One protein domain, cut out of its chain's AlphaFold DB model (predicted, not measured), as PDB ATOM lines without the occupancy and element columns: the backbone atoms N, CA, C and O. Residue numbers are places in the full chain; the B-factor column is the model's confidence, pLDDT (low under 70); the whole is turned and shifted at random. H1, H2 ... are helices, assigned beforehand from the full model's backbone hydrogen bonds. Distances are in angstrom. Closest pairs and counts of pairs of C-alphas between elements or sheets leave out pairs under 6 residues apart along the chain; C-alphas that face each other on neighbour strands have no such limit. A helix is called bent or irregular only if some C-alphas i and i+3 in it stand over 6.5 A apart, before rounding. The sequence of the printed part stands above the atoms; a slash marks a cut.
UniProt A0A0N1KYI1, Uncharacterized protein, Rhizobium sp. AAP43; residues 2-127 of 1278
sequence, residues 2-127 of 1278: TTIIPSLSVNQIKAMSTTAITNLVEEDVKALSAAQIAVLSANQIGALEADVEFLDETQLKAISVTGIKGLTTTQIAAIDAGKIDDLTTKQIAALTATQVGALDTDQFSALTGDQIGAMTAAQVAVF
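AT A GLANCE: This is residues 2 to 127 of the 1278 residues of an uncharacterized protein of Rhizobium sp. AAP43 (UniProt A0A0N1KYI1). The chain winds in stacked turns round one long axis, a solenoid of short helices that runs from H1 near one end to H14 at the other. Helices of one turn pack on those of the next, as H1 on H4 and H4 on H7, and further along H9 on H12, H10 on H13 and H11 on H14. The printed part has 126 residues with fourteen named helices, H1 to H14 in order, and no named strand; its class is all helix. It is compact by its radius of gyration of the C-alphas, 14.1 A, yet elongated in outline, with spans of 43 by 22 by 22 A.

IN THESE COORDINATES: Start at C-alpha 10, at (150.020, 84.309, 125.572), where H1 begins; it ends at residue 14. Read on through H2, residues 18 to 22, H3, 26 to 30, H4, 34 to 37, and H5, 42 to 46. Next come three helices of six residues: H6, 49 to 54, 10.6 A long; H7, 57 to 62, 8.5 A; and H8, 73 to 78, 8.7 A, which starts at (134.715, 84.878, 103.662). H6 is neither bent nor irregular, but only just: C-alphas 49 and 52 are 6.4 A apart. Then find H9, 81 to 85, H10, 89 to 92, H11, 97 to 100, H12, 105 to 109, H13, 113 to 117, and H14, 121 to 124, ending at C-alpha 124, (142.236, 95.822, 93.575).

HOW THE PARTS SIT: Look first at Val 10 and Gln 36, the closest C-alphas of H1 and H4, which touch at 4.8 A. H4 touches H7, closest at the C-alphas of Ala 34 and Gln 59, 4.7 A. H2 and H5 only just touch, with 3 pairs of C-alphas within 8 A, the closest those of Thr 18 and Gln 44, 5.0 A. H3 touches H6 at Lys 30 and Phe 54, C-alphas 6.0 A apart. H6 touches H8, the same way at a shallow tilt of 33 degrees, only just short of steep; the closest C-alphas, of Ala 50 and Gln 75, are 5.7 A apart. Further on, the closest C-alphas are 4.1 A apart where H9 touches H12, Ala 81 and Gln 107; 4.6 A where H10 touches H13, Thr 89 and Gln 115; and 4.3 A where H11 touches H14, Ala 97 and Gln 123. H1 and H14 are apart. Every O i to N i+4 pair is within hydrogen-bond range in H1, H2, H3, H5, H7, H8, H9, H12 and H13; H6 has 0 of 2, but 3 of 3 O i to N i+3 pairs, and H4, H10, H11 and H14 are too short for an i+4 pair.

THE WHOLE: The C-alphas of Thr 2 and Ala 125, the two farthest apart, are 45.9 A apart. The printed part has no cut and no long link; H7 to H8, with 10 residues between them, is short, and the other links between helices are tight. The mean pLDDT of the printed part is 90.4, and residue 2 alone is under 70.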
ATOM      1  N   THR A   2     132.662  81.953 134.832       60.78
ATOM      2  CA  THR A   2     133.716  82.964 134.628       60.78
ATOM      3  C   THR A   2     134.736  82.418 133.634       60.78
ATOM      4  O   THR A   2     135.304  81.355 133.893       60.78
ATOM      5  N   THR A   3     134.928  83.116 132.513       77.88
ATOM      6  CA  THR A   3     135.930  82.780 131.491       77.88
ATOM      7  C   THR A   3     137.317  82.594 132.114       77.88
ATOM      8  O   THR A   3     137.733  83.367 132.981       77.88
ATOM      9  N   ILE A   4     138.037  81.545 131.700       83.44
ATOM     10  CA  ILE A   4     139.422  81.303 132.144       83.44
ATOM     11  C   ILE A   4     140.448  82.032 131.271       83.44
ATOM     12  O   ILE A   4     141.621  82.097 131.644       83.44
ATOM     13  N   ILE A   5     140.022  82.592 130.137       87.81
ATOM     14  CA  ILE A   5     140.887  83.195 129.119       87.81
ATOM     15  C   ILE A   5     141.826  84.282 129.681       87.81
ATOM     16  O   ILE A   5     143.021  84.217 129.378       87.81
ATOM     17  N   PRO A   6     141.397  85.192 130.584       81.38
ATOM     18  CA  PRO A   6     142.290  86.203 131.163       81.38
ATOM     19  C   PRO A   6     143.429  85.626 132.017       81.38
ATOM     20  O   PRO A   6     144.432  86.296 132.249       81.38
ATOM     21  N   SER A   7     143.283  84.389 132.510       83.38
ATOM     22  CA  SER A   7     144.299  83.700 133.320       83.38
ATOM     23  C   SER A   7     145.305  82.891 132.493       83.38
ATOM     24  O   SER A   7     146.309  82.424 133.033       83.38
ATOM     25  N   LEU A   8     145.062  82.727 131.185       89.31
ATOM     26  CA  LEU A   8     145.951  82.009 130.277       89.31
ATOM     27  C   LEU A   8     147.063  82.932 129.773       89.31
ATOM     28  O   LEU A   8     146.826  84.032 129.283       89.31
ATOM     29  N   SER A   9     148.308  82.474 129.835       89.88
ATOM     30  CA  SER A   9     149.418  83.191 129.207       89.88
ATOM     31  C   SER A   9     149.279  83.212 127.679       89.88
ATOM     32  O   SER A   9     148.692  82.315 127.074       89.88
ATOM     33  N   VAL A  10     149.910  84.196 127.038       89.75
ATOM     34  CA  VAL A  10     150.020  84.309 125.572       89.75
ATOM     35  C   VAL A  10     150.500  82.994 124.931       89.75
ATOM     36  O   VAL A  10     149.956  82.556 123.924       89.75
ATOM     37  N   ASN A  11     151.462  82.299 125.551       88.56
ATOM     38  CA  ASN A  11     151.950  81.005 125.058       88.56
ATOM     39  C   ASN A  11     150.924  79.871 125.208       88.56
ATOM     40  O   ASN A  11     150.900  78.972 124.370       88.56
ATOM     41  N   GLN A  12     150.086  79.901 126.250       92.25
ATOM     42  CA  GLN A  12     149.007  78.922 126.425       92.25
ATOM     43  C   GLN A  12     147.908  79.119 125.380       92.25
ATOM     44  O   GLN A  12     147.479  78.132 124.793       92.25
ATOM     45  N   ILE A  13     147.524  80.367 125.088       91.19
ATOM     46  CA  ILE A  13     146.582  80.685 124.003       91.19
ATOM     47  C   ILE A  13     147.161  80.284 122.639       91.19
ATOM     48  O   ILE A  13     146.511  79.580 121.872       91.19
ATOM     49  N   LYS A  14     148.431  80.620 122.364       89.88
ATOM     50  CA  LYS A  14     149.127  80.222 121.127       89.88
ATOM     51  C   LYS A  14     149.143  78.705 120.903       89.88
ATOM     52  O   LYS A  14     149.110  78.261 119.759       89.88
ATOM     53  N   ALA A  15     149.216  77.913 121.974       89.31
ATOM     54  CA  ALA A  15     149.262  76.453 121.916       89.31
ATOM     55  C   ALA A  15     147.879  75.779 121.805       89.31
ATOM     56  O   ALA A  15     147.822  74.555 121.682       89.31
ATOM     57  N   MET A  16     146.772  76.533 121.852       91.69
ATOM     58  CA  MET A  16     145.427  75.971 121.699       91.69
ATOM     59  C   MET A  16     145.243  75.369 120.304       91.69
ATOM     60  O   MET A  16     145.629  75.965 119.300       91.69
ATOM     61  N   SER A  17     144.632  74.188 120.217       91.12
ATOM     62  CA  SER A  17     144.235  73.644 118.917       91.12
ATOM     63  C   SER A  17     143.122  74.494 118.303       91.12
ATOM     64  O   SER A  17     142.374  75.156 119.021       91.12
ATOM     65  N   THR A  18     142.966  74.444 116.981       90.12
ATOM     66  CA  THR A  18     141.847  75.104 116.288       90.12
ATOM     67  C   THR A  18     140.501  74.656 116.856       90.12
ATOM     68  O   THR A  18     139.673  75.490 117.174       90.12
ATOM     69  N   THR A  19     140.337  73.362 117.145       89.12
ATOM     70  CA  THR A  19     139.146  72.823 117.822       89.12
ATOM     71  C   THR A  19     138.903  73.435 119.203       89.12
ATOM     72  O   THR A  19     137.756  73.603 119.600       89.12
ATOM     73  N   ALA A  20     139.954  73.745 119.967       88.31
ATOM     74  CA  ALA A  20     139.794  74.398 121.265       88.31
ATOM     75  C   ALA A  20     139.362  75.864 121.114       88.31
ATOM     76  O   ALA A  20     138.649  76.364 121.974       88.31
ATOM     77  N   ILE A  21     139.769  76.521 120.026       89.62
ATOM     78  CA  ILE A  21     139.372  77.897 119.711       89.62
ATOM     79  C   ILE A  21     137.932  77.957 119.178       89.62
ATOM     80  O   ILE A  21     137.186  78.823 119.604       89.62
ATOM     81  N   THR A  22     137.498  76.990 118.366       88.19
ATOM     82  CA  THR A  22     136.102  76.882 117.887       88.19
ATOM     83  C   THR A  22     135.086  76.636 119.003       88.19
ATOM     84  O   THR A  22     133.907  76.912 118.844       88.19
ATOM     85  N   ASN A  23     135.522  76.093 120.143       87.88
ATOM     86  CA  ASN A  23     134.652  75.859 121.300       87.88
ATOM     87  C   ASN A  23     134.661  77.015 122.313       87.88
ATOM     88  O   ASN A  23     134.076  76.870 123.391       87.88
ATOM     89  N   LEU A  24     135.357  78.118 122.023       88.44
ATOM     90  CA  LEU A  24     135.213  79.338 122.811       88.44
ATOM     91  C   LEU A  24     133.785  79.861 122.656       88.44
ATOM     92  O   LEU A  24     133.161  79.671 121.620       88.44
ATOM     93  N   VAL A  25     133.253  80.477 123.705       86.81
ATOM     94  CA  VAL A  25     131.978  81.200 123.621       86.81
ATOM     95  C   VAL A  25     132.233  82.701 123.480       86.81
ATOM     96  O   VAL A  25     133.329  83.171 123.771       86.81
ATOM     97  N   GLU A  26     131.207  83.477 123.136       88.00
ATOM     98  CA  GLU A  26     131.255  84.947 123.051       88.00
ATOM     99  C   GLU A  26     132.013  85.613 124.221       88.00
ATOM    100  O   GLU A  26     132.903  86.436 124.010       88.00
ATOM    101  N   GLU A  27     131.720  85.219 125.466       86.69
ATOM    102  CA  GLU A  27     132.396  85.745 126.666       86.69
ATOM    103  C   GLU A  27     133.892  85.390 126.729       86.69
ATOM    104  O   GLU A  27     134.680  86.137 127.306       86.69
ATOM    105  N   ASP A  28     134.302  84.260 126.147       89.94
ATOM    106  CA  ASP A  28     135.707  83.860 126.054       89.94
ATOM    107  C   ASP A  28     136.443  84.650 124.968       89.94
ATOM    108  O   ASP A  28     137.575  85.082 125.185       89.94
ATOM    109  N   VAL A  29     135.795  84.874 123.822       88.75
ATOM    110  CA  VAL A  29     136.366  85.629 122.701       88.75
ATOM    111  C   VAL A  29     136.519  87.108 123.065       88.75
ATOM    112  O   VAL A  29     137.604  87.663 122.891       88.75
ATOM    113  N   LYS A  30     135.514  87.714 123.719       88.81
ATOM    114  CA  LYS A  30     135.602  89.079 124.278       88.81
ATOM    115  C   LYS A  30     136.690  89.223 125.343       88.81
ATOM    116  O   LYS A  30     137.256  90.300 125.498       88.81
ATOM    117  N   ALA A  31     136.994  88.161 126.087       89.38
ATOM    118  CA  ALA A  31     137.989  88.184 127.158       89.38
ATOM    119  C   ALA A  31     139.445  88.001 126.685       89.38
ATOM    120  O   ALA A  31     140.365  88.101 127.505       89.38
ATOM    121  N   LEU A  32     139.682  87.741 125.392       91.44
ATOM    122  CA  LEU A  32     141.028  87.639 124.826       91.44
ATOM    123  C   LEU A  32     141.732  89.001 124.830       91.44
ATOM    124  O   LEU A  32     141.319  89.948 124.183       91.44
ATOM    125  N   SER A  33     142.871  89.134 125.491       91.81
ATOM    126  CA  SER A  33     143.676  90.353 125.354       91.81
ATOM    127  C   SER A  33     144.256  90.495 123.938       91.81
ATOM    128  O   SER A  33     144.581  89.506 123.277       91.81
ATOM    129  N   ALA A  34     144.515  91.732 123.511       90.19
ATOM    130  CA  ALA A  34     145.236  92.038 122.271       90.19
ATOM    131  C   ALA A  34     146.542  91.227 122.115       90.19
ATOM    132  O   ALA A  34     146.829  90.673 121.059       90.19
ATOM    133  N   ALA A  35     147.312  91.066 123.197       89.88
ATOM    134  CA  ALA A  35     148.540  90.270 123.183       89.88
ATOM    135  C   ALA A  35     148.293  88.767 122.939       89.88
ATOM    136  O   ALA A  35     149.140  88.097 122.349       89.88
ATOM    137  N   GLN A  36     147.156  88.233 123.395       92.81
ATOM    138  CA  GLN A  36     146.753  86.847 123.153       92.81
ATOM    139  C   GLN A  36     146.258  86.644 121.713       92.81
ATOM    140  O   GLN A  36     146.589  85.629 121.109       92.81
ATOM    141  N   ILE A  37     145.551  87.617 121.135       92.81
ATOM    142  CA  ILE A  37     145.110  87.568 119.731       92.81
ATOM    143  C   ILE A  37     146.292  87.695 118.766       92.81
ATOM    144  O   ILE A  37     146.378  86.955 117.787       92.81
ATOM    145  N   ALA A  38     147.264  88.555 119.079       91.12
ATOM    146  CA  ALA A  38     148.429  88.804 118.228       91.12
ATOM    147  C   ALA A  38     149.300  87.571 117.950       91.12
ATOM    148  O   ALA A  38     150.045  87.551 116.968       91.12
ATOM    149  N   VAL A  39     149.222  86.538 118.794       91.88
ATOM    150  CA  VAL A  39     150.005  85.304 118.637       91.88
ATOM    151  C   VAL A  39     149.248  84.153 117.980       91.88
ATOM    152  O   VAL A  39     149.863  83.108 117.742       91.88
ATOM    153  N   LEU A  40     147.958  84.321 117.682       93.31
ATOM    154  CA  LEU A  40     147.168  83.311 116.984       93.31
ATOM    155  C   LEU A  40     147.627  83.177 115.525       93.31
ATOM    156  O   LEU A  40     147.896  84.157 114.826       93.31
ATOM    157  N   SER A  41     147.738  81.933 115.066       92.62
ATOM    158  CA  SER A  41     148.005  81.602 113.662       92.62
ATOM    159  C   SER A  41     146.772  81.828 112.780       92.62
ATOM    160  O   SER A  41     145.656  81.903 113.284       92.62
ATOM    161  N   ALA A  42     146.958  81.859 111.456       93.00
ATOM    162  CA  ALA A  42     145.859  81.965 110.489       93.00
ATOM    163  C   ALA A  42     144.751  80.931 110.759       93.00
ATOM    164  O   ALA A  42     143.595  81.280 110.952       93.00
ATOM    165  N   ASN A  43     145.120  79.657 110.890       92.19
ATOM    166  CA  ASN A  43     144.148  78.590 111.135       92.19
ATOM    167  C   ASN A  43     143.401  78.763 112.468       92.19
ATOM    168  O   ASN A  43     142.258  78.341 112.584       92.19
ATOM    169  N   GLN A  44     144.048  79.354 113.476       93.81
ATOM    170  CA  GLN A  44     143.439  79.635 114.776       93.81
ATOM    171  C   GLN A  44     142.486  80.835 114.717       93.81
ATOM    172  O   GLN A  44     141.425  80.773 115.319       93.81
ATOM    173  N   ILE A  45     142.818  81.884 113.960       93.12
ATOM    174  CA  ILE A  45     141.911  83.015 113.700       93.12
ATOM    175  C   ILE A  45     140.687  82.559 112.891       93.12
ATOM    176  O   ILE A  45     139.560  82.879 113.253       93.12
ATOM    177  N   GLY A  46     140.879  81.734 111.857       90.06
ATOM    178  CA  GLY A  46     139.771  81.144 111.094       90.06
ATOM    179  C   GLY A  46     138.867  80.229 111.926       90.06
ATOM    180  O   GLY A  46     137.680  80.105 111.651       90.06
ATOM    181  N   ALA A  47     139.408  79.627 112.988       92.56
ATOM    182  CA  ALA A  47     138.664  78.759 113.893       92.56
ATOM    183  C   ALA A  47     137.748  79.503 114.882       92.56
ATOM    184  O   ALA A  47     136.986  78.827 115.565       92.56
ATOM    185  N   LEU A  48     137.808  80.842 114.963       89.25
ATOM    186  CA  LEU A  48     136.884  81.662 115.767       89.25
ATOM    187  C   LEU A  48     135.456  81.696 115.198       89.25
ATOM    188  O   LEU A  48     134.553  82.171 115.870       89.25
ATOM    189  N   GLU A  49     135.250  81.219 113.966       86.62
ATOM    190  CA  GLU A  49     133.955  81.242 113.276       86.62
ATOM    191  C   GLU A  49     133.262  82.619 113.396       86.62
ATOM    192  O   GLU A  49     133.946  83.645 113.332       86.62
ATOM    193  N   ALA A  50     131.934  82.659 113.542       81.19
ATOM    194  CA  ALA A  50     131.160  83.900 113.644       81.19
ATOM    195  C   ALA A  50     131.548  84.768 114.856       81.19
ATOM    196  O   ALA A  50     131.290  85.968 114.853       81.19
ATOM    197  N   ASP A  51     132.240  84.209 115.855       87.56
ATOM    198  CA  ASP A  51     132.589  84.940 117.073       87.56
ATOM    199  C   ASP A  51     133.651  86.029 116.848       87.56
ATOM    200  O   ASP A  51     133.895  86.849 117.735       87.56
ATOM    201  N   VAL A  52     134.263  86.096 115.658       87.50
ATOM    202  CA  VAL A  52     135.112  87.230 115.259       87.50
ATOM    203  C   VAL A  52     134.363  88.571 115.336       87.50
ATOM    204  O   VAL A  52     134.978  89.600 115.619       87.50
ATOM    205  N   GLU A  53     133.035  88.559 115.174       85.69
ATOM    206  CA  GLU A  53     132.160  89.727 115.328       85.69
ATOM    207  C   GLU A  53     132.161  90.264 116.767       85.69
ATOM    208  O   GLU A  53     131.818  91.417 116.994       85.69
ATOM    209  N   PHE A  54     132.603  89.501 117.766       89.50
ATOM    210  CA  PHE A  54     132.659  89.972 119.152       89.50
ATOM    211  C   PHE A  54     133.979  90.638 119.538       89.50
ATOM    212  O   PHE A  54     134.084  91.150 120.654       89.50
ATOM    213  N   LEU A  55     134.969  90.665 118.638       90.50
ATOM    214  CA  LEU A  55     136.233  91.350 118.889       90.50
ATOM    215  C   LEU A  55     136.036  92.869 118.935       90.50
ATOM    216  O   LEU A  55     135.333  93.439 118.099       90.50
ATOM    217  N   ASP A  56     136.666  93.527 119.902       89.69
ATOM    218  CA  ASP A  56     136.764  94.982 119.966       89.69
ATOM    219  C   ASP A  56     137.852  95.532 119.023       89.69
ATOM    220  O   ASP A  56     138.658  94.791 118.456       89.69
ATOM    221  N   GLU A  57     137.898  96.854 118.874       89.19
ATOM    222  CA  GLU A  57     138.887  97.577 118.066       89.19
ATOM    223  C   GLU A  57     140.341  97.175 118.388       89.19
ATOM    224  O   GLU A  57     141.167  96.961 117.496       89.19
ATOM    225  N   THR A  58     140.680  97.049 119.676       89.31
ATOM    226  CA  THR A  58     142.057  96.759 120.108       89.31
ATOM    227  C   THR A  58     142.430  95.318 119.767       89.31
ATOM    228  O   THR A  58     143.566  95.030 119.389       89.31
ATOM    229  N   GLN A  59     141.468  94.411 119.892       92.31
ATOM    230  CA  GLN A  59     141.571  93.003 119.551       92.31
ATOM    231  C   GLN A  59     141.696  92.792 118.036       92.31
ATOM    232  O   GLN A  59     142.606  92.083 117.601       92.31
ATOM    233  N   LEU A  60     140.862  93.458 117.233       91.06
ATOM    234  CA  LEU A  60     140.929  93.442 115.769       91.06
ATOM    235  C   LEU A  60     142.265  93.988 115.260       91.06
ATOM    236  O   LEU A  60     142.955  93.294 114.512       91.06
ATOM    237  N   LYS A  61     142.713  95.153 115.746       90.62
ATOM    238  CA  LYS A  61     144.032  95.736 115.414       90.62
ATOM    239  C   LYS A  61     145.202  94.845 115.835       90.62
ATOM    240  O   LYS A  61     146.285  94.921 115.252       90.62
ATOM    241  N   ALA A  62     145.005  93.987 116.836       92.56
ATOM    242  CA  ALA A  62     146.035  93.078 117.312       92.56
ATOM    243  C   ALA A  62     146.189  91.805 116.471       92.56
ATOM    244  O   ALA A  62     147.227  91.154 116.588       92.56
ATOM    245  N   ILE A  63     145.226  91.443 115.610       92.88
ATOM    246  CA  ILE A  63     145.369  90.288 114.711       92.88
ATOM    247  C   ILE A  63     146.611  90.488 113.834       92.88
ATOM    248  O   ILE A  63     146.714  91.440 113.062       92.88
ATOM    249  N   SER A  64     147.579  89.577 113.917       92.50
ATOM    250  CA  SER A  64     148.798  89.705 113.116       92.50
ATOM    251  C   SER A  64     148.504  89.642 111.609       92.50
ATOM    252  O   SER A  64     147.562  88.983 111.173       92.50
ATOM    253  N   VAL A  65     149.372  90.236 110.784       92.44
ATOM    254  CA  VAL A  65     149.283  90.160 109.308       92.44
ATOM    255  C   VAL A  65     149.261  88.721 108.773       92.44
ATOM    256  O   VAL A  65     148.721  88.448 107.706       92.44
ATOM    257  N   THR A  66     149.842  87.773 109.509       88.50
ATOM    258  CA  THR A  66     149.778  86.347 109.168       88.50
ATOM    259  C   THR A  66     148.466  85.727 109.640       88.50
ATOM    260  O   THR A  66     147.926  84.870 108.952       88.50
ATOM    261  N   GLY A  67     147.960  86.153 110.799       91.62
ATOM    262  CA  GLY A  67     146.704  85.683 111.378       91.62
ATOM    263  C   GLY A  67     145.483  86.090 110.558       91.62
ATOM    264  O   GLY A  67     144.616  85.257 110.320       91.62
ATOM    265  N   ILE A  68     145.442  87.326 110.056       92.44
ATOM    266  CA  ILE A  68     144.252  87.861 109.378       92.44
ATOM    267  C   ILE A  68     143.919  87.139 108.064       92.44
ATOM    268  O   ILE A  68     142.755  86.991 107.711       92.44
ATOM    269  N   LYS A  69     144.928  86.559 107.400       91.50
ATOM    270  CA  LYS A  69     144.754  85.667 106.237       91.50
ATOM    271  C   LYS A  69     143.901  84.439 106.533       91.50
ATOM    272  O   LYS A  69     143.412  83.812 105.604       91.50
ATOM    273  N   GLY A  70     143.772  84.080 107.806       91.25
ATOM    274  CA  GLY A  70     142.986  82.953 108.273       91.25
ATOM    275  C   GLY A  70     141.482  83.180 108.322       91.25
ATOM    276  O   GLY A  70     140.760  82.196 108.438       91.25
ATOM    277  N   LEU A  71     141.011  84.430 108.238       92.94
ATOM    278  CA  LEU A  71     139.580  84.730 108.223       92.94
ATOM    279  C   LEU A  71     138.909  84.066 107.017       92.94
ATOM    280  O   LEU A  71     139.398  84.114 105.896       92.94
ATOM    281  N   THR A  72     137.772  83.427 107.209       92.31
ATOM    282  CA  THR A  72     136.971  82.921 106.091       92.31
ATOM    283  C   THR A  72     136.127  84.049 105.495       92.31
ATOM    284  O   THR A  72     135.906  85.071 106.138       92.31
ATOM    285  N   THR A  73     135.623  83.887 104.273       91.88
ATOM    286  CA  THR A  73     134.715  84.878 103.662       91.88
ATOM    287  C   THR A  73     133.439  85.068 104.486       91.88
ATOM    288  O   THR A  73     132.973  86.187 104.636       91.88
ATOM    289  N   THR A  74     132.930  83.999 105.108       88.19
ATOM    290  CA  THR A  74     131.800  84.062 106.049       88.19
ATOM    291  C   THR A  74     132.117  84.903 107.283       88.19
ATOM    292  O   THR A  74     131.252  85.600 107.791       88.19
ATOM    293  N   GLN A  75     133.355  84.837 107.769       92.00
ATOM    294  CA  GLN A  75     133.807  85.635 108.906       92.00
ATOM    295  C   GLN A  75     133.995  87.101 108.540       92.00
ATOM    296  O   GLN A  75     133.646  87.959 109.334       92.00
ATOM    297  N   ILE A  76     134.511  87.385 107.343       91.19
ATOM    298  CA  ILE A  76     134.583  88.752 106.822       91.19
ATOM    299  C   ILE A  76     133.174  89.343 106.717       91.19
ATOM    300  O   ILE A  76     132.945  90.407 107.267       91.19
ATOM    301  N   ALA A  77     132.212  88.614 106.146       85.62
ATOM    302  CA  ALA A  77     130.816  89.052 106.045       85.62
ATOM    303  C   ALA A  77     130.096  89.219 107.403       85.62
ATOM    304  O   ALA A  77     129.054  89.860 107.466       85.62
ATOM    305  N   ALA A  78     130.614  88.628 108.486       84.25
ATOM    306  CA  ALA A  78     130.049  88.753 109.833       84.25
ATOM    307  C   ALA A  78     130.611  89.950 110.626       84.25
ATOM    308  O   ALA A  78     130.077  90.293 111.672       84.25
ATOM    309  N   ILE A  79     131.700  90.576 110.175       87.56
ATOM    310  CA  ILE A  79     132.307  91.737 110.842       87.56
ATOM    311  C   ILE A  79     131.587  93.003 110.369       87.56
ATOM    312  O   ILE A  79     131.546  93.253 109.179       87.56
ATOM    313  N   ASP A  80     131.040  93.837 111.250       89.25
ATOM    314  CA  ASP A  80     130.383  95.072 110.794       89.25
ATOM    315  C   ASP A  80     131.343  96.070 110.102       89.25
ATOM    316  O   ASP A  80     132.567  96.015 110.247       89.25
ATOM    317  N   ALA A  81     130.773  97.016 109.354       88.38
ATOM    318  CA  ALA A  81     131.517  98.027 108.604       88.38
ATOM    319  C   ALA A  81     132.466  98.876 109.480       88.38
ATOM    320  O   ALA A  81     133.593  99.163 109.078       88.38
ATOM    321  N   GLY A  82     132.074  99.211 110.716       85.38
ATOM    322  CA  GLY A  82     132.912 100.001 111.627       85.38
ATOM    323  C   GLY A  82     134.199  99.277 112.033       85.38
ATOM    324  O   GLY A  82     135.235  99.897 112.246       85.38
ATOM    325  N   LYS A  83     134.168  97.945 112.077       89.81
ATOM    326  CA  LYS A  83     135.345  97.118 112.367       89.81
ATOM    327  C   LYS A  83     136.271  96.935 111.171       89.81
ATOM    328  O   LYS A  83     137.447  96.624 111.369       89.81
ATOM    329  N   ILE A  84     135.762  97.102 109.951       91.44
ATOM    330  CA  ILE A  84     136.585  97.115 108.739       91.44
ATOM    331  C   ILE A  84     137.445  98.385 108.703       91.44
ATOM    332  O   ILE A  84     138.650  98.272 108.471       91.44
ATOM    333  N   ASP A  85     136.884  99.548 109.052       88.81
ATOM    334  CA  ASP A  85     137.622 100.814 109.247       88.81
ATOM    335  C   ASP A  85     138.759 100.656 110.284       88.81
ATOM    336  O   ASP A  85     139.904 101.064 110.074       88.81
ATOM    337  N   ASP A  86     138.505  99.913 111.366       89.75
ATOM    338  CA  ASP A  86     139.502  99.655 112.407       89.75
ATOM    339  C   ASP A  86     140.698  98.785 111.978       89.75
ATOM    340  O   ASP A  86     141.715  98.737 112.680       89.75
ATOM    341  N   LEU A  87     140.650  98.089 110.842       92.31
ATOM    342  CA  LEU A  87     141.793  97.295 110.395       92.31
ATOM    343  C   LEU A  87     142.975  98.189 109.997       92.31
ATOM    344  O   LEU A  87     142.864  99.190 109.300       92.31
ATOM    345  N   THR A  88     144.188  97.804 110.377       93.12
ATOM    346  CA  THR A  88     145.376  98.541 109.928       93.12
ATOM    347  C   THR A  88     145.618  98.334 108.429       93.12
ATOM    348  O   THR A  88     145.336  97.276 107.868       93.12
ATOM    349  N   THR A  89     146.275  99.289 107.775       93.75
ATOM    350  CA  THR A  89     146.669  99.176 106.356       93.75
ATOM    351  C   THR A  89     147.484  97.914 106.048       93.75
ATOM    352  O   THR A  89     147.339  97.305 104.992       93.75
ATOM    353  N   LYS A  90     148.307  97.452 106.999       93.62
ATOM    354  CA  LYS A  90     149.064  96.193 106.886       93.62
ATOM    355  C   LYS A  90     148.180  94.951 106.973       93.62
ATOM    356  O   LYS A  90     148.530  93.928 106.393       93.62
ATOM    357  N   GLN A  91     147.097  95.021 107.740       94.56
ATOM    358  CA  GLN A  91     146.112  93.953 107.863       94.56
ATOM    359  C   GLN A  91     145.257  93.867 106.599       94.56
ATOM    360  O   GLN A  91     145.160  92.782 106.031       94.56
ATOM    361  N   ILE A  92     144.769  95.004 106.093       93.94
ATOM    362  CA  ILE A  92     144.070  95.080 104.804       93.94
ATOM    363  C   ILE A  92     144.962  94.562 103.673       93.94
ATOM    364  O   ILE A  92     144.571  93.634 102.979       93.94
ATOM    365  N   ALA A  93     146.207  95.031 103.546       92.81
ATOM    366  CA  ALA A  93     147.153  94.540 102.533       92.81
ATOM    367  C   ALA A  93     147.505  93.043 102.664       92.81
ATOM    368  O   ALA A  93     148.043  92.439 101.733       92.81
ATOM    369  N   ALA A  94     147.260  92.440 103.831       94.44
ATOM    370  CA  ALA A  94     147.495  91.024 104.068       94.44
ATOM    371  C   ALA A  94     146.289  90.142 103.725       94.44
ATOM    372  O   ALA A  94     146.499  88.943 103.537       94.44
ATOM    373  N   LEU A  95     145.072  90.692 103.623       94.00
ATOM    374  CA  LEU A  95     143.907  89.953 103.139       94.00
ATOM    375  C   LEU A  95     144.159  89.405 101.724       94.00
ATOM    376  O   LEU A  95     144.899  89.955 100.910       94.00
ATOM    377  N   THR A  96     143.547  88.273 101.425       94.06
ATOM    378  CA  THR A  96     143.527  87.685 100.086       94.06
ATOM    379  C   THR A  96     142.503  88.407  99.214       94.06
ATOM    380  O   THR A  96     141.543  88.985  99.719       94.06
ATOM    381  N   ALA A  97     142.668  88.331  97.894       93.62
ATOM    382  CA  ALA A  97     141.710  88.888  96.939       93.62
ATOM    383  C   ALA A  97     140.280  88.358  97.171       93.62
ATOM    384  O   ALA A  97     139.324  89.117  97.127       93.62
ATOM    385  N   THR A  98     140.139  87.072  97.506       92.88
ATOM    386  CA  THR A  98     138.842  86.447  97.811       92.88
ATOM    387  C   THR A  98     138.211  86.964  99.102       92.88
ATOM    388  O   THR A  98     136.994  87.029  99.185       92.88
ATOM    389  N   GLN A  99     139.014  87.322 100.111       94.88
ATOM    390  CA  GLN A  99     138.499  87.936 101.343       94.88
ATOM    391  C   GLN A  99     138.036  89.371 101.099       94.88
ATOM    392  O   GLN A  99     137.007  89.761 101.625       94.88
ATOM    393  N   VAL A 100     138.774  90.133 100.289       93.44
ATOM    394  CA  VAL A 100     138.387  91.497  99.904       93.44
ATOM    395  C   VAL A 100     137.109  91.486  99.063       93.44
ATOM    396  O   VAL A 100     136.185  92.216  99.375       93.44
ATOM    397  N   GLY A 101     137.006  90.605  98.065       90.19
ATOM    398  CA  GLY A 101     135.795  90.474  97.241       90.19
ATOM    399  C   GLY A 101     134.605  89.811  97.947       90.19
ATOM    400  O   GLY A 101     133.608  89.517  97.299       90.19
ATOM    401  N   ALA A 102     134.728  89.494  99.240       92.06
ATOM    402  CA  ALA A 102     133.625  89.021 100.075       92.06
ATOM    403  C   ALA A 102     133.072  90.116 101.000       92.06
ATOM    404  O   ALA A 102     132.154  89.820 101.764       92.06
ATOM    405  N   LEU A 103     133.644  91.327 100.958       92.62
ATOM    406  CA  LEU A 103     133.067  92.490 101.618       92.62
ATOM    407  C   LEU A 103     131.729  92.823 100.951       92.62
ATOM    408  O   LEU A 103     131.610  92.742  99.729       92.62
ATOM    409  N   ASP A 104     130.725  93.167 101.747       90.81
ATOM    410  CA  ASP A 104     129.509  93.782 101.226       90.81
ATOM    411  C   ASP A 104     129.704  95.290 100.983       90.81
ATOM    412  O   ASP A 104     130.757  95.860 101.277       90.81
ATOM    413  N   THR A 105     128.680  95.943 100.438       88.88
ATOM    414  CA  THR A 105     128.708  97.372 100.098       88.88
ATOM    415  C   THR A 105     128.977  98.278 101.303       88.88
ATOM    416  O   THR A 105     129.734  99.242 101.184       88.88
ATOM    417  N   ASP A 106     128.404  97.972 102.471       89.00
ATOM    418  CA  ASP A 106     128.573  98.795 103.675       89.00
ATOM    419  C   ASP A 106     130.002  98.646 104.223       89.00
ATOM    420  O   ASP A 106     130.635  99.622 104.626       89.00
ATOM    421  N   GLN A 107     130.534  97.422 104.203       93.19
ATOM    422  CA  GLN A 107     131.902  97.107 104.600       93.19
ATOM    423  C   GLN A 107     132.940  97.701 103.650       93.19
ATOM    424  O   GLN A 107     133.979  98.185 104.100       93.19
ATOM    425  N   PHE A 108     132.673  97.658 102.346       92.88
ATOM    426  CA  PHE A 108     133.534  98.245 101.331       92.88
ATOM    427  C   PHE A 108     133.585  99.771 101.469       92.88
ATOM    428  O   PHE A 108     134.674 100.338 101.517       92.88
ATOM    429  N   SER A 109     132.427 100.415 101.654       89.25
ATOM    430  CA  SER A 109     132.308 101.869 101.865       89.25
ATOM    431  C   SER A 109     132.943 102.358 103.175       89.25
ATOM    432  O   SER A 109     133.167 103.551 103.349       89.25
ATOM    433  N   ALA A 110     133.210 101.460 104.127       91.88
ATOM    434  CA  ALA A 110     133.909 101.793 105.367       91.88
ATOM    435  C   ALA A 110     135.441 101.698 105.258       91.88
ATOM    436  O   ALA A 110     136.140 102.016 106.221       91.88
ATOM    437  N   LEU A 111     135.984 101.263 104.114       93.12
ATOM    438  CA  LEU A 111     137.424 101.279 103.883       93.12
ATOM    439  C   LEU A 111     137.929 102.717 103.760       93.12
ATOM    440  O   LEU A 111     137.521 103.470 102.892       93.12
ATOM    441  N   THR A 112     138.923 103.076 104.562       91.94
ATOM    442  CA  THR A 112     139.581 104.380 104.452       91.94
ATOM    443  C   THR A 112     140.482 104.460 103.219       91.94
ATOM    444  O   THR A 112     141.123 103.483 102.817       91.94
ATOM    445  N   GLY A 113     140.680 105.669 102.689       90.50
ATOM    446  CA  GLY A 113     141.629 105.900 101.592       90.50
ATOM    447  C   GLY A 113     143.058 105.392 101.868       90.50
ATOM    448  O   GLY A 113     143.738 104.918 100.959       90.50
ATOM    449  N   ASP A 114     143.529 105.410 103.120       91.94
ATOM    450  CA  ASP A 114     144.846 104.857 103.470       91.94
ATOM    451  C   ASP A 114     144.863 103.313 103.445       91.94
ATOM    452  O   ASP A 114     145.894 102.714 103.116       91.94
ATOM    453  N   GLN A 115     143.740 102.654 103.757       94.75
ATOM    454  CA  GLN A 115     143.578 101.206 103.592       94.75
ATOM    455  C   GLN A 115     143.526 100.826 102.110       94.75
ATOM    456  O   GLN A 115     144.275  99.936 101.706       94.75
ATOM    457  N   ILE A 116     142.741 101.547 101.303       93.06
ATOM    458  CA  ILE A 116     142.661 101.367  99.844       93.06
ATOM    459  C   ILE A 116     144.047 101.540  99.205       93.06
ATOM    460  O   ILE A 116     144.509 100.685  98.444       93.06
ATOM    461  N   GLY A 117     144.785 102.588  99.582       91.06
ATOM    462  CA  GLY A 117     146.131 102.852  99.065       91.06
ATOM    463  C   GLY A 117     147.193 101.814  99.450       91.06
ATOM    464  O   GLY A 117     148.244 101.739  98.805       91.06
ATOM    465  N   ALA A 118     146.936 100.989 100.469       93.38
ATOM    466  CA  ALA A 118     147.822  99.906 100.890       93.38
ATOM    467  C   ALA A 118     147.545  98.564 100.188       93.38
ATOM    468  O   ALA A 118     148.343  97.633 100.329       93.38
ATOM    469  N   MET A 119     146.445  98.451  99.436       94.94
ATOM    470  CA  MET A 119     146.036  97.208  98.783       94.94
ATOM    471  C   MET A 119     147.002  96.777  97.679       94.94
ATOM    472  O   MET A 119     147.668  97.570  97.010       94.94
ATOM    473  N   THR A 120     147.078  95.467  97.476       94.25
ATOM    474  CA  THR A 120     147.871  94.855  96.410       94.25
ATOM    475  C   THR A 120     147.092  94.809  95.095       94.25
ATOM    476  O   THR A 120     145.864  94.812  95.083       94.25
ATOM    477  N   ALA A 121     147.800  94.671  93.969       93.56
ATOM    478  CA  ALA A 121     147.175  94.538  92.649       93.56
ATOM    479  C   ALA A 121     146.140  93.398  92.581       93.56
ATOM    480  O   ALA A 121     145.115  93.544  91.930       93.56
ATOM    481  N   ALA A 122     146.373  92.282  93.280       92.75
ATOM    482  CA  ALA A 122     145.428  91.166  93.311       92.75
ATOM    483  C   ALA A 122     144.123  91.507  94.051       92.75
ATOM    484  O   ALA A 122     143.080  90.970  93.702       92.75
ATOM    485  N   GLN A 123     144.182  92.378  95.061       95.38
ATOM    486  CA  GLN A 123     143.011  92.810  95.827       95.38
ATOM    487  C   GLN A 123     142.224  93.898  95.097       95.38
ATOM    488  O   GLN A 123     141.007  93.876  95.116       95.38
ATOM    489  N   VAL A 124     142.906  94.809  94.405       94.00
ATOM    490  CA  VAL A 124     142.236  95.822  93.575       94.00
ATOM    491  C   VAL A 124     141.601  95.190  92.328       94.00
ATOM    492  O   VAL A 124     140.577  95.654  91.850       94.00
ATOM    493  N   ALA A 125     142.153  94.084  91.816       92.94
ATOM    494  CA  ALA A 125     141.604  93.384  90.651       92.94
ATOM    495  C   ALA A 125     140.220  92.745  90.874       92.94
ATOM    496  O   ALA A 125     139.590  92.359  89.889       92.94
ATOM    497  N   VAL A 126     139.768  92.589  92.126       93.00
ATOM    498  CA  VAL A 126     138.428  92.057  92.426       93.00
ATOM    499  C   VAL A 126     137.359  93.139  92.558       93.00
ATOM    500  O   VAL A 126     136.200  92.771  92.684       93.00
ATOM    501  N   PHE A 127     137.727  94.424  92.495       93.56
ATOM    502  CA  PHE A 127     136.761  95.523  92.541       93.56
ATOM    503  C   PHE A 127     135.874  95.483  91.299       93.56
ATOM    504  O   PHE A 127     136.376  95.421  90.166       93.56
TER     505      PHE A 127